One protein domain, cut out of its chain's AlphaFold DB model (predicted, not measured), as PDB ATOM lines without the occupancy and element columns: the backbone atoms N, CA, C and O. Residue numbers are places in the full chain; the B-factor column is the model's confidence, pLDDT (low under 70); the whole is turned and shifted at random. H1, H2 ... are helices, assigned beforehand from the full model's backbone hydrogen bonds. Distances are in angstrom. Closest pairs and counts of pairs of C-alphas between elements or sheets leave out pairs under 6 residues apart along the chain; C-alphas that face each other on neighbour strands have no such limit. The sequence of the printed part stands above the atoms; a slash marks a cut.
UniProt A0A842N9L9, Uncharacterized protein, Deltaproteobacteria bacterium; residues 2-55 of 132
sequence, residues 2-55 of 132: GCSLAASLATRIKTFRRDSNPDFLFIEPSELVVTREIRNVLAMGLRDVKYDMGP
ATOM      1  N   GLY A   2     140.760 107.754  84.838       52.34
ATOM      2  CA  GLY A   2     139.306 107.803  84.579       52.34
ATOM      3  C   GLY A   2     138.355 107.563  85.770       52.34
ATOM      4  O   GLY A   2     137.318 108.213  85.839       52.34
ATOM      5  N   CYS A   3     138.693 106.715  86.755       54.31
ATOM      6  CA  CYS A   3     137.775 106.440  87.881       54.31
ATOM      7  C   CYS A   3     137.533 107.647  88.808       54.31
ATOM      8  O   CYS A   3     136.442 107.779  89.356       54.31
ATOM      9  N   SER A   4     138.522 108.535  88.975       64.81
ATOM     10  CA  SER A   4     138.373 109.737  89.814       64.81
ATOM     11  C   SER A   4     137.488 110.789  89.134       64.81
ATOM     12  O   SER A   4     136.595 111.366  89.760       64.81
ATOM     13  N   LEU A   5     137.668 110.980  87.821       68.44
ATOM     14  CA  LEU A   5     136.810 111.846  87.011       68.44
ATOM     15  C   LEU A   5     135.361 111.337  87.004       68.44
ATOM     16  O   LEU A   5     134.438 112.110  87.250       68.44
ATOM     17  N   ALA A   6     135.177 110.027  86.814       65.88
ATOM     18  CA  ALA A   6     133.864 109.393  86.808       65.88
ATOM     19  C   ALA A   6     133.094 109.614  88.116       65.88
ATOM     20  O   ALA A   6     131.954 110.078  88.105       65.88
ATOM     21  N   ALA A   7     133.735 109.319  89.249       66.62
ATOM     22  CA  ALA A   7     133.112 109.459  90.560       66.62
ATOM     23  C   ALA A   7     132.818 110.929  90.909       66.62
ATOM     24  O   ALA A   7     131.749 111.241  91.440       66.62
ATOM     25  N   SER A   8     133.740 111.844  90.591       80.75
ATOM     26  CA  SER A   8     133.592 113.261  90.938       80.75
ATOM     27  C   SER A   8     132.545 113.983  90.085       80.75
ATOM     28  O   SER A   8     131.740 114.731  90.640       80.75
ATOM     29  N   LEU A   9     132.494 113.741  88.770       85.44
ATOM     30  CA  LEU A   9     131.524 114.395  87.888       85.44
ATOM     31  C   LEU A   9     130.098 113.878  88.123       85.44
ATOM     32  O   LEU A   9     129.190 114.690  88.286       85.44
ATOM     33  N   ALA A  10     129.896 112.560  88.240       84.19
ATOM     34  CA  ALA A  10     128.573 111.994  88.527       84.19
ATOM     35  C   ALA A  10     128.001 112.522  89.857       84.19
ATOM     36  O   ALA A  10     126.839 112.926  89.933       84.19
ATOM     37  N   THR A  11     128.846 112.613  90.892       86.62
ATOM     38  CA  THR A  11     128.456 113.195  92.184       86.62
ATOM     39  C   THR A  11     128.085 114.673  92.045       86.62
ATOM     40  O   THR A  11     127.073 115.105  92.594       86.62
ATOM     41  N   ARG A  12     128.862 115.454  91.283       89.00
ATOM     42  CA  ARG A  12     128.577 116.879  91.048       89.00
ATOM     43  C   ARG A  12     127.265 117.094  90.304       89.00
ATOM     44  O   ARG A  12     126.498 117.957  90.715       89.00
ATOM     45  N   ILE A  13     126.965 116.297  89.278       90.25
ATOM     46  CA  ILE A  13     125.691 116.373  88.540       90.25
ATOM     47  C   ILE A  13     124.507 116.150  89.486       90.25
ATOM     48  O   ILE A  13     123.534 116.904  89.451       90.25
ATOM     49  N   LYS A  14     124.607 115.169  90.391       89.56
ATOM     50  CA  LYS A  14     123.582 114.920  91.414       89.56
ATOM     51  C   LYS A  14     123.385 116.120  92.339       89.56
ATOM     52  O   LYS A  14     122.247 116.488  92.624       89.56
ATOM     53  N   THR A  15     124.478 116.738  92.774       90.69
ATOM     54  CA  THR A  15     124.441 117.961  93.585       90.69
ATOM     55  C   THR A  15     123.780 119.111  92.822       90.69
ATOM     56  O   THR A  15     122.847 119.709  93.343       90.69
ATOM     57  N   PHE A  16     124.161 119.363  91.565       91.19
ATOM     58  CA  PHE A  16     123.548 120.417  90.748       91.19
ATOM     59  C   PHE A  16     122.050 120.199  90.535       91.19
ATOM     60  O   PHE A  16     121.266 121.141  90.686       91.19
ATOM     61  N   ARG A  17     121.632 118.959  90.252       90.25
ATOM     62  CA  ARG A  17     120.212 118.620  90.108       90.25
ATOM     63  C   ARG A  17     119.430 118.911  91.386       90.25
ATOM     64  O   ARG A  17     118.332 119.444  91.301       90.25
ATOM     65  N   ARG A  18     119.978 118.551  92.549       90.75
ATOM     66  CA  ARG A  18     119.309 118.731  93.844       90.75
ATOM     67  C   ARG A  18     119.260 120.196  94.274       90.75
ATOM     68  O   ARG A  18     118.225 120.641  94.748       90.75
ATOM     69  N   ASP A  19     120.371 120.910  94.130       94.62
ATOM     70  CA  ASP A  19     120.553 122.216  94.768       94.62
ATOM     71  C   ASP A  19     120.082 123.373  93.869       94.62
ATOM     72  O   ASP A  19     119.644 124.401  94.374       94.62
ATOM     73  N   SER A  20     120.154 123.204  92.544       92.12
ATOM     74  CA  SER A  20     119.829 124.263  91.571       92.12
ATOM     75  C   SER A  20     118.833 123.856  90.485       92.12
ATOM     76  O   SER A  20     118.166 124.725  89.937       92.12
ATOM     77  N   ASN A  21     118.713 122.556  90.186       91.44
ATOM     78  CA  ASN A  21     117.818 122.007  89.163       91.44
ATOM     79  C   ASN A  21     117.814 122.800  87.829       91.44
ATOM     80  O   ASN A  21     116.745 123.226  87.392       91.44
ATOM     81  N   PRO A  22     118.982 123.029  87.198       93.00
ATOM     82  CA  PRO A  22     119.063 123.878  86.015       93.00
ATOM     83  C   PRO A  22     118.411 123.216  84.796       93.00
ATOM     84  O   PRO A  22     118.401 121.986  84.689       93.00
ATOM     85  N   ASP A  23     117.943 124.038  83.853       93.94
ATOM     86  CA  ASP A  23     117.453 123.575  82.548       93.94
ATOM     87  C   ASP A  23     118.596 123.052  81.664       93.94
ATOM     88  O   ASP A  23     118.449 122.041  80.982       93.94
ATOM     89  N   PHE A  24     119.764 123.703  81.724       93.56
ATOM     90  CA  PHE A  24     120.955 123.339  80.956       93.56
ATOM     91  C   PHE A  24     122.203 123.305  81.840       93.56
ATOM     92  O   PHE A  24     122.390 124.152  82.714       93.56
ATOM     93  N   LEU A  25     123.090 122.346  81.572       92.88
ATOM     94  CA  LEU A  25     124.400 122.239  82.208       92.88
ATOM     95  C   LEU A  25     125.483 122.148  81.132       92.88
ATOM     96  O   LEU A  25     125.574 121.152  80.419       92.88
ATOM     97  N   PHE A  26     126.324 123.176  81.051       93.69
ATOM     98  CA  PHE A  26     127.508 123.176  80.195       93.69
ATOM     99  C   PHE A  26     128.698 122.613  80.966       93.69
ATOM    100  O   PHE A  26     128.924 122.968  82.125       93.69
ATOM    101  N   ILE A  27     129.457 121.728  80.324       91.94
ATOM    102  CA  ILE A  27     130.634 121.095  80.915       91.94
ATOM    103  C   ILE A  27     131.824 121.382  80.015       91.94
ATOM    104  O   ILE A  27     131.861 120.944  78.868       91.94
ATOM    105  N   GLU A  28     132.810 122.075  80.568       91.81
ATOM    106  CA  GLU A  28     134.118 122.248  79.951       91.81
ATOM    107  C   GLU A  28     135.098 121.261  80.604       91.81
ATOM    108  O   GLU A  28     135.434 121.409  81.786       91.81
ATOM    109  N   PRO A  29     135.508 120.194  79.899       88.81
ATOM    110  CA  PRO A  29     136.493 119.268  80.427       88.81
ATOM    111  C   PRO A  29     137.901 119.877  80.384       88.81
ATOM    112  O   PRO A  29     138.189 120.795  79.622       88.81
ATOM    113  N   SER A  30     138.813 119.324  81.187       87.88
ATOM    114  CA  SER A  30     140.238 119.654  81.073       87.88
ATOM    115  C   SER A  30     140.781 119.248  79.699       87.88
ATOM    116  O   SER A  30     140.379 118.219  79.164       87.88
ATOM    117  N   GLU A  31     141.767 119.993  79.189       86.19
ATOM    118  CA  GLU A  31     142.428 119.750  77.895       86.19
ATOM    119  C   GLU A  31     143.018 118.342  77.711       86.19
ATOM    120  O   GLU A  31     143.377 117.977  76.599       86.19
ATOM    121  N   LEU A  32     143.194 117.566  78.782       89.31
ATOM    122  CA  LEU A  32     143.738 116.206  78.714       89.31
ATOM    123  C   LEU A  32     142.660 115.123  78.601       89.31
ATOM    124  O   LEU A  32     142.998 113.946  78.475       89.31
ATOM    125  N   VAL A  33     141.385 115.494  78.705       89.38
ATOM    126  CA  VAL A  33     140.276 114.544  78.724       89.38
ATOM    127  C   VAL A  33     139.676 114.429  77.332       89.38
ATOM    128  O   VAL A  33     139.236 115.410  76.740       89.38
ATOM    129  N   VAL A  34     139.596 113.195  76.841       93.88
ATOM    130  CA  VAL A  34     139.037 112.901  75.521       93.88
ATOM    131  C   VAL A  34     137.516 112.756  75.558       93.88
ATOM    132  O   VAL A  34     136.932 112.355  76.568       93.88
ATOM    133  N   THR A  35     136.860 113.028  74.432       94.12
ATOM    134  CA  THR A  35     135.392 113.106  74.324       94.12
ATOM    135  C   THR A  35     134.700 111.831  74.791       94.12
ATOM    136  O   THR A  35     133.749 111.876  75.578       94.12
ATOM    137  N   ARG A  36     135.240 110.670  74.406       93.88
ATOM    138  CA  ARG A  36     134.722 109.365  74.825       93.88
ATOM    139  C   ARG A  36     134.733 109.165  76.342       93.88
ATOM    140  O   ARG A  36     133.828 108.531  76.880       93.88
ATOM    141  N   GLU A  37     135.735 109.691  77.048       91.88
ATOM    142  CA  GLU A  37     135.805 109.573  78.509       91.88
ATOM    143  C   GLU A  37     134.676 110.358  79.177       91.88
ATOM    144  O   GLU A  37     133.980 109.800  80.025       91.88
ATOM    145  N   ILE A  38     134.428 111.603  78.753       92.12
ATOM    146  CA  ILE A  38     133.308 112.400  79.279       92.12
ATOM    147  C   ILE A  38     131.975 111.735  78.951       92.12
ATOM    148  O   ILE A  38     131.142 111.584  79.844       92.12
ATOM    149  N   ARG A  39     131.784 111.267  77.712       93.06
ATOM    150  CA  ARG A  39     130.540 110.600  77.298       93.06
ATOM    151  C   ARG A  39     130.239 109.374  78.161       93.06
ATOM    152  O   ARG A  39     129.113 109.217  78.628       93.06
ATOM    153  N   ASN A  40     131.251 108.560  78.461       91.88
ATOM    154  CA  ASN A  40     131.103 107.404  79.346       91.88
ATOM    155  C   ASN A  40     130.727 107.807  80.778       91.88
ATOM    156  O   ASN A  40     129.851 107.191  81.384       91.88
ATOM    157  N   VAL A  41     131.366 108.845  81.324       90.00
ATOM    158  CA  VAL A  41     131.072 109.326  82.681       90.00
ATOM    159  C   VAL A  41     129.654 109.889  82.787       90.00
ATOM    160  O   VAL A  41     128.953 109.596  83.758       90.00
ATOM    161  N   LEU A  42     129.208 110.652  81.790       91.69
ATOM    162  CA  LEU A  42     127.838 111.157  81.738       91.69
ATOM    163  C   LEU A  42     126.839 109.997  81.615       91.69
ATOM    164  O   LEU A  42     125.927 109.877  82.429       91.69
ATOM    165  N   ALA A  43     127.083 109.032  80.729       91.31
ATOM    166  CA  ALA A  43     126.235 107.845  80.633       91.31
ATOM    167  C   ALA A  43     126.109 107.087  81.974       91.31
ATOM    168  O   ALA A  43     125.031 106.606  82.322       91.31
ATOM    169  N   MET A  44     127.176 107.024  82.781       87.94
ATOM    170  CA  MET A  44     127.120 106.429  84.122       87.94
ATOM    171  C   MET A  44     126.234 107.213  85.097       87.94
ATOM    172  O   MET A  44     125.582 106.588  85.938       87.94
ATOM    173  N   GLY A  45     126.222 108.546  84.999       86.12
ATOM    174  CA  GLY A  45     125.427 109.430  85.855       86.12
ATOM    175  C   GLY A  45     123.918 109.314  85.625       86.12
ATOM    176  O   GLY A  45     123.149 109.571  86.552       86.12
ATOM    177  N   LEU A  46     123.490 108.849  84.444       87.12
ATOM    178  CA  LEU A  46     122.076 108.593  84.128       87.12
ATOM    179  C   LEU A  46     121.429 107.528  85.027       87.12
ATOM    180  O   LEU A  46     120.206 107.466  85.136       87.12
ATOM    181  N   ARG A  47     122.238 106.695  85.696       86.62
ATOM    182  CA  ARG A  47     121.747 105.715  86.678       86.62
ATOM    183  C   ARG A  47     121.198 106.372  87.942       86.62
ATOM    184  O   ARG A  47     120.292 105.822  88.558       86.62
ATOM    185  N   ASP A  48     121.738 107.532  88.312       86.38
ATOM    186  CA  ASP A  48     121.433 108.217  89.571       86.38
ATOM    187  C   ASP A  48     120.598 109.490  89.374       86.38
ATOM    188  O   ASP A  48     119.919 109.939  90.300       86.38
ATOM    189  N   VAL A  49     120.667 110.100  88.187       89.31
ATOM    190  CA  VAL A  49     120.042 111.388  87.872       89.31
ATOM    191  C   VAL A  49     119.430 111.330  86.476       89.31
ATOM    192  O   VAL A  49     120.091 110.918  85.532       89.31
ATOM    193  N   LYS A  50     118.184 111.788  86.323       90.56
ATOM    194  CA  LYS A  50     117.547 111.922  85.004       90.56
ATOM    195  C   LYS A  50     117.939 113.245  84.350       90.56
ATOM    196  O   LYS A  50     117.672 114.300  84.925       90.56
ATOM    197  N   TYR A  51     118.534 113.169  83.168       92.00
ATOM    198  CA  TYR A  51     118.825 114.287  82.275       92.00
ATOM    199  C   TYR A  51     119.016 113.750  80.854       92.00
ATOM    200  O   TYR A  51     119.263 112.557  80.677       92.00
ATOM    201  N   ASP A  52     118.938 114.632  79.867       93.38
ATOM    202  CA  ASP A  52     119.268 114.304  78.484       93.38
ATOM    203  C   ASP A  52     120.707 114.734  78.182       93.38
ATOM    204  O   ASP A  52     121.180 115.770  78.658       93.38
ATOM    205  N   MET A  53     121.434 113.914  77.423       92.75
ATOM    206  CA  MET A  53     122.780 114.272  76.979       92.75
ATOM    207  C   MET A  53     122.682 115.182  75.757       92.75
ATOM    208  O   MET A  53     122.248 114.747  74.692       92.75
ATOM    209  N   GLY A  54     123.100 116.436  75.930       93.50
ATOM    210  CA  GLY A  54     123.269 117.387  74.833       93.50
ATOM    211  C   GLY A  54     124.468 117.058  73.930       93.50
ATOM    212  O   GLY A  54     125.171 116.066  74.154       93.50
ATOM    213  N   PRO A  55     124.715 117.894  72.909       93.94
ATOM    214  CA  PRO A  55     125.775 117.658  71.940       93.94
ATOM    215  C   PRO A  55     127.172 117.868  72.532       93.94
ATOM    216  O   PRO A  55     127.402 118.745  73.365       93.94
TER     217      PRO A  55
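This is residues 2 to 55 of the 132 residues of an uncharacterized protein of Deltaproteobacteria bacterium (UniProt A0A842N9L9). The longest helix, H1, makes one long side of the domain, and the shorter H2 packs on it at a steep angle, with its last residue, Gly 45, beside the middle of H1. Between the helices, residues 20 to 34 form a long strap that folds back over much of H1's length, and residues 46 to 55 make a looped tail. The printed part has 54 residues with two named helices, H1 then H2, and no named strand; the class is all helix. It is compact, with a radius of gyration of the C-alphas of 10.8 A and spans of 28 by 21 by 16 A.

H1, residues 2 to 19, measures 25.8 A and begins at C-alpha 2 (139.306, 107.803, 84.579). H2, residues 35 to 45, measures 15.7 A and ends at C-alpha 45 (125.427, 109.430, 85.855).

H1 and H2 touch; their closest C-alphas, of Ala 10 and Gly 45, are 4.9 A apart. They run the same way at a steep tilt of 52 degrees. In both, every O i to N i+4 pair is within hydrogen-bond range.

The C-alphas farthest apart, of Arg 18 and Leu 32, are 28.8 A apart. The printed part has no cut, and H1 to H2 is a long link. Residues 2 to 7 have pLDDT under 70.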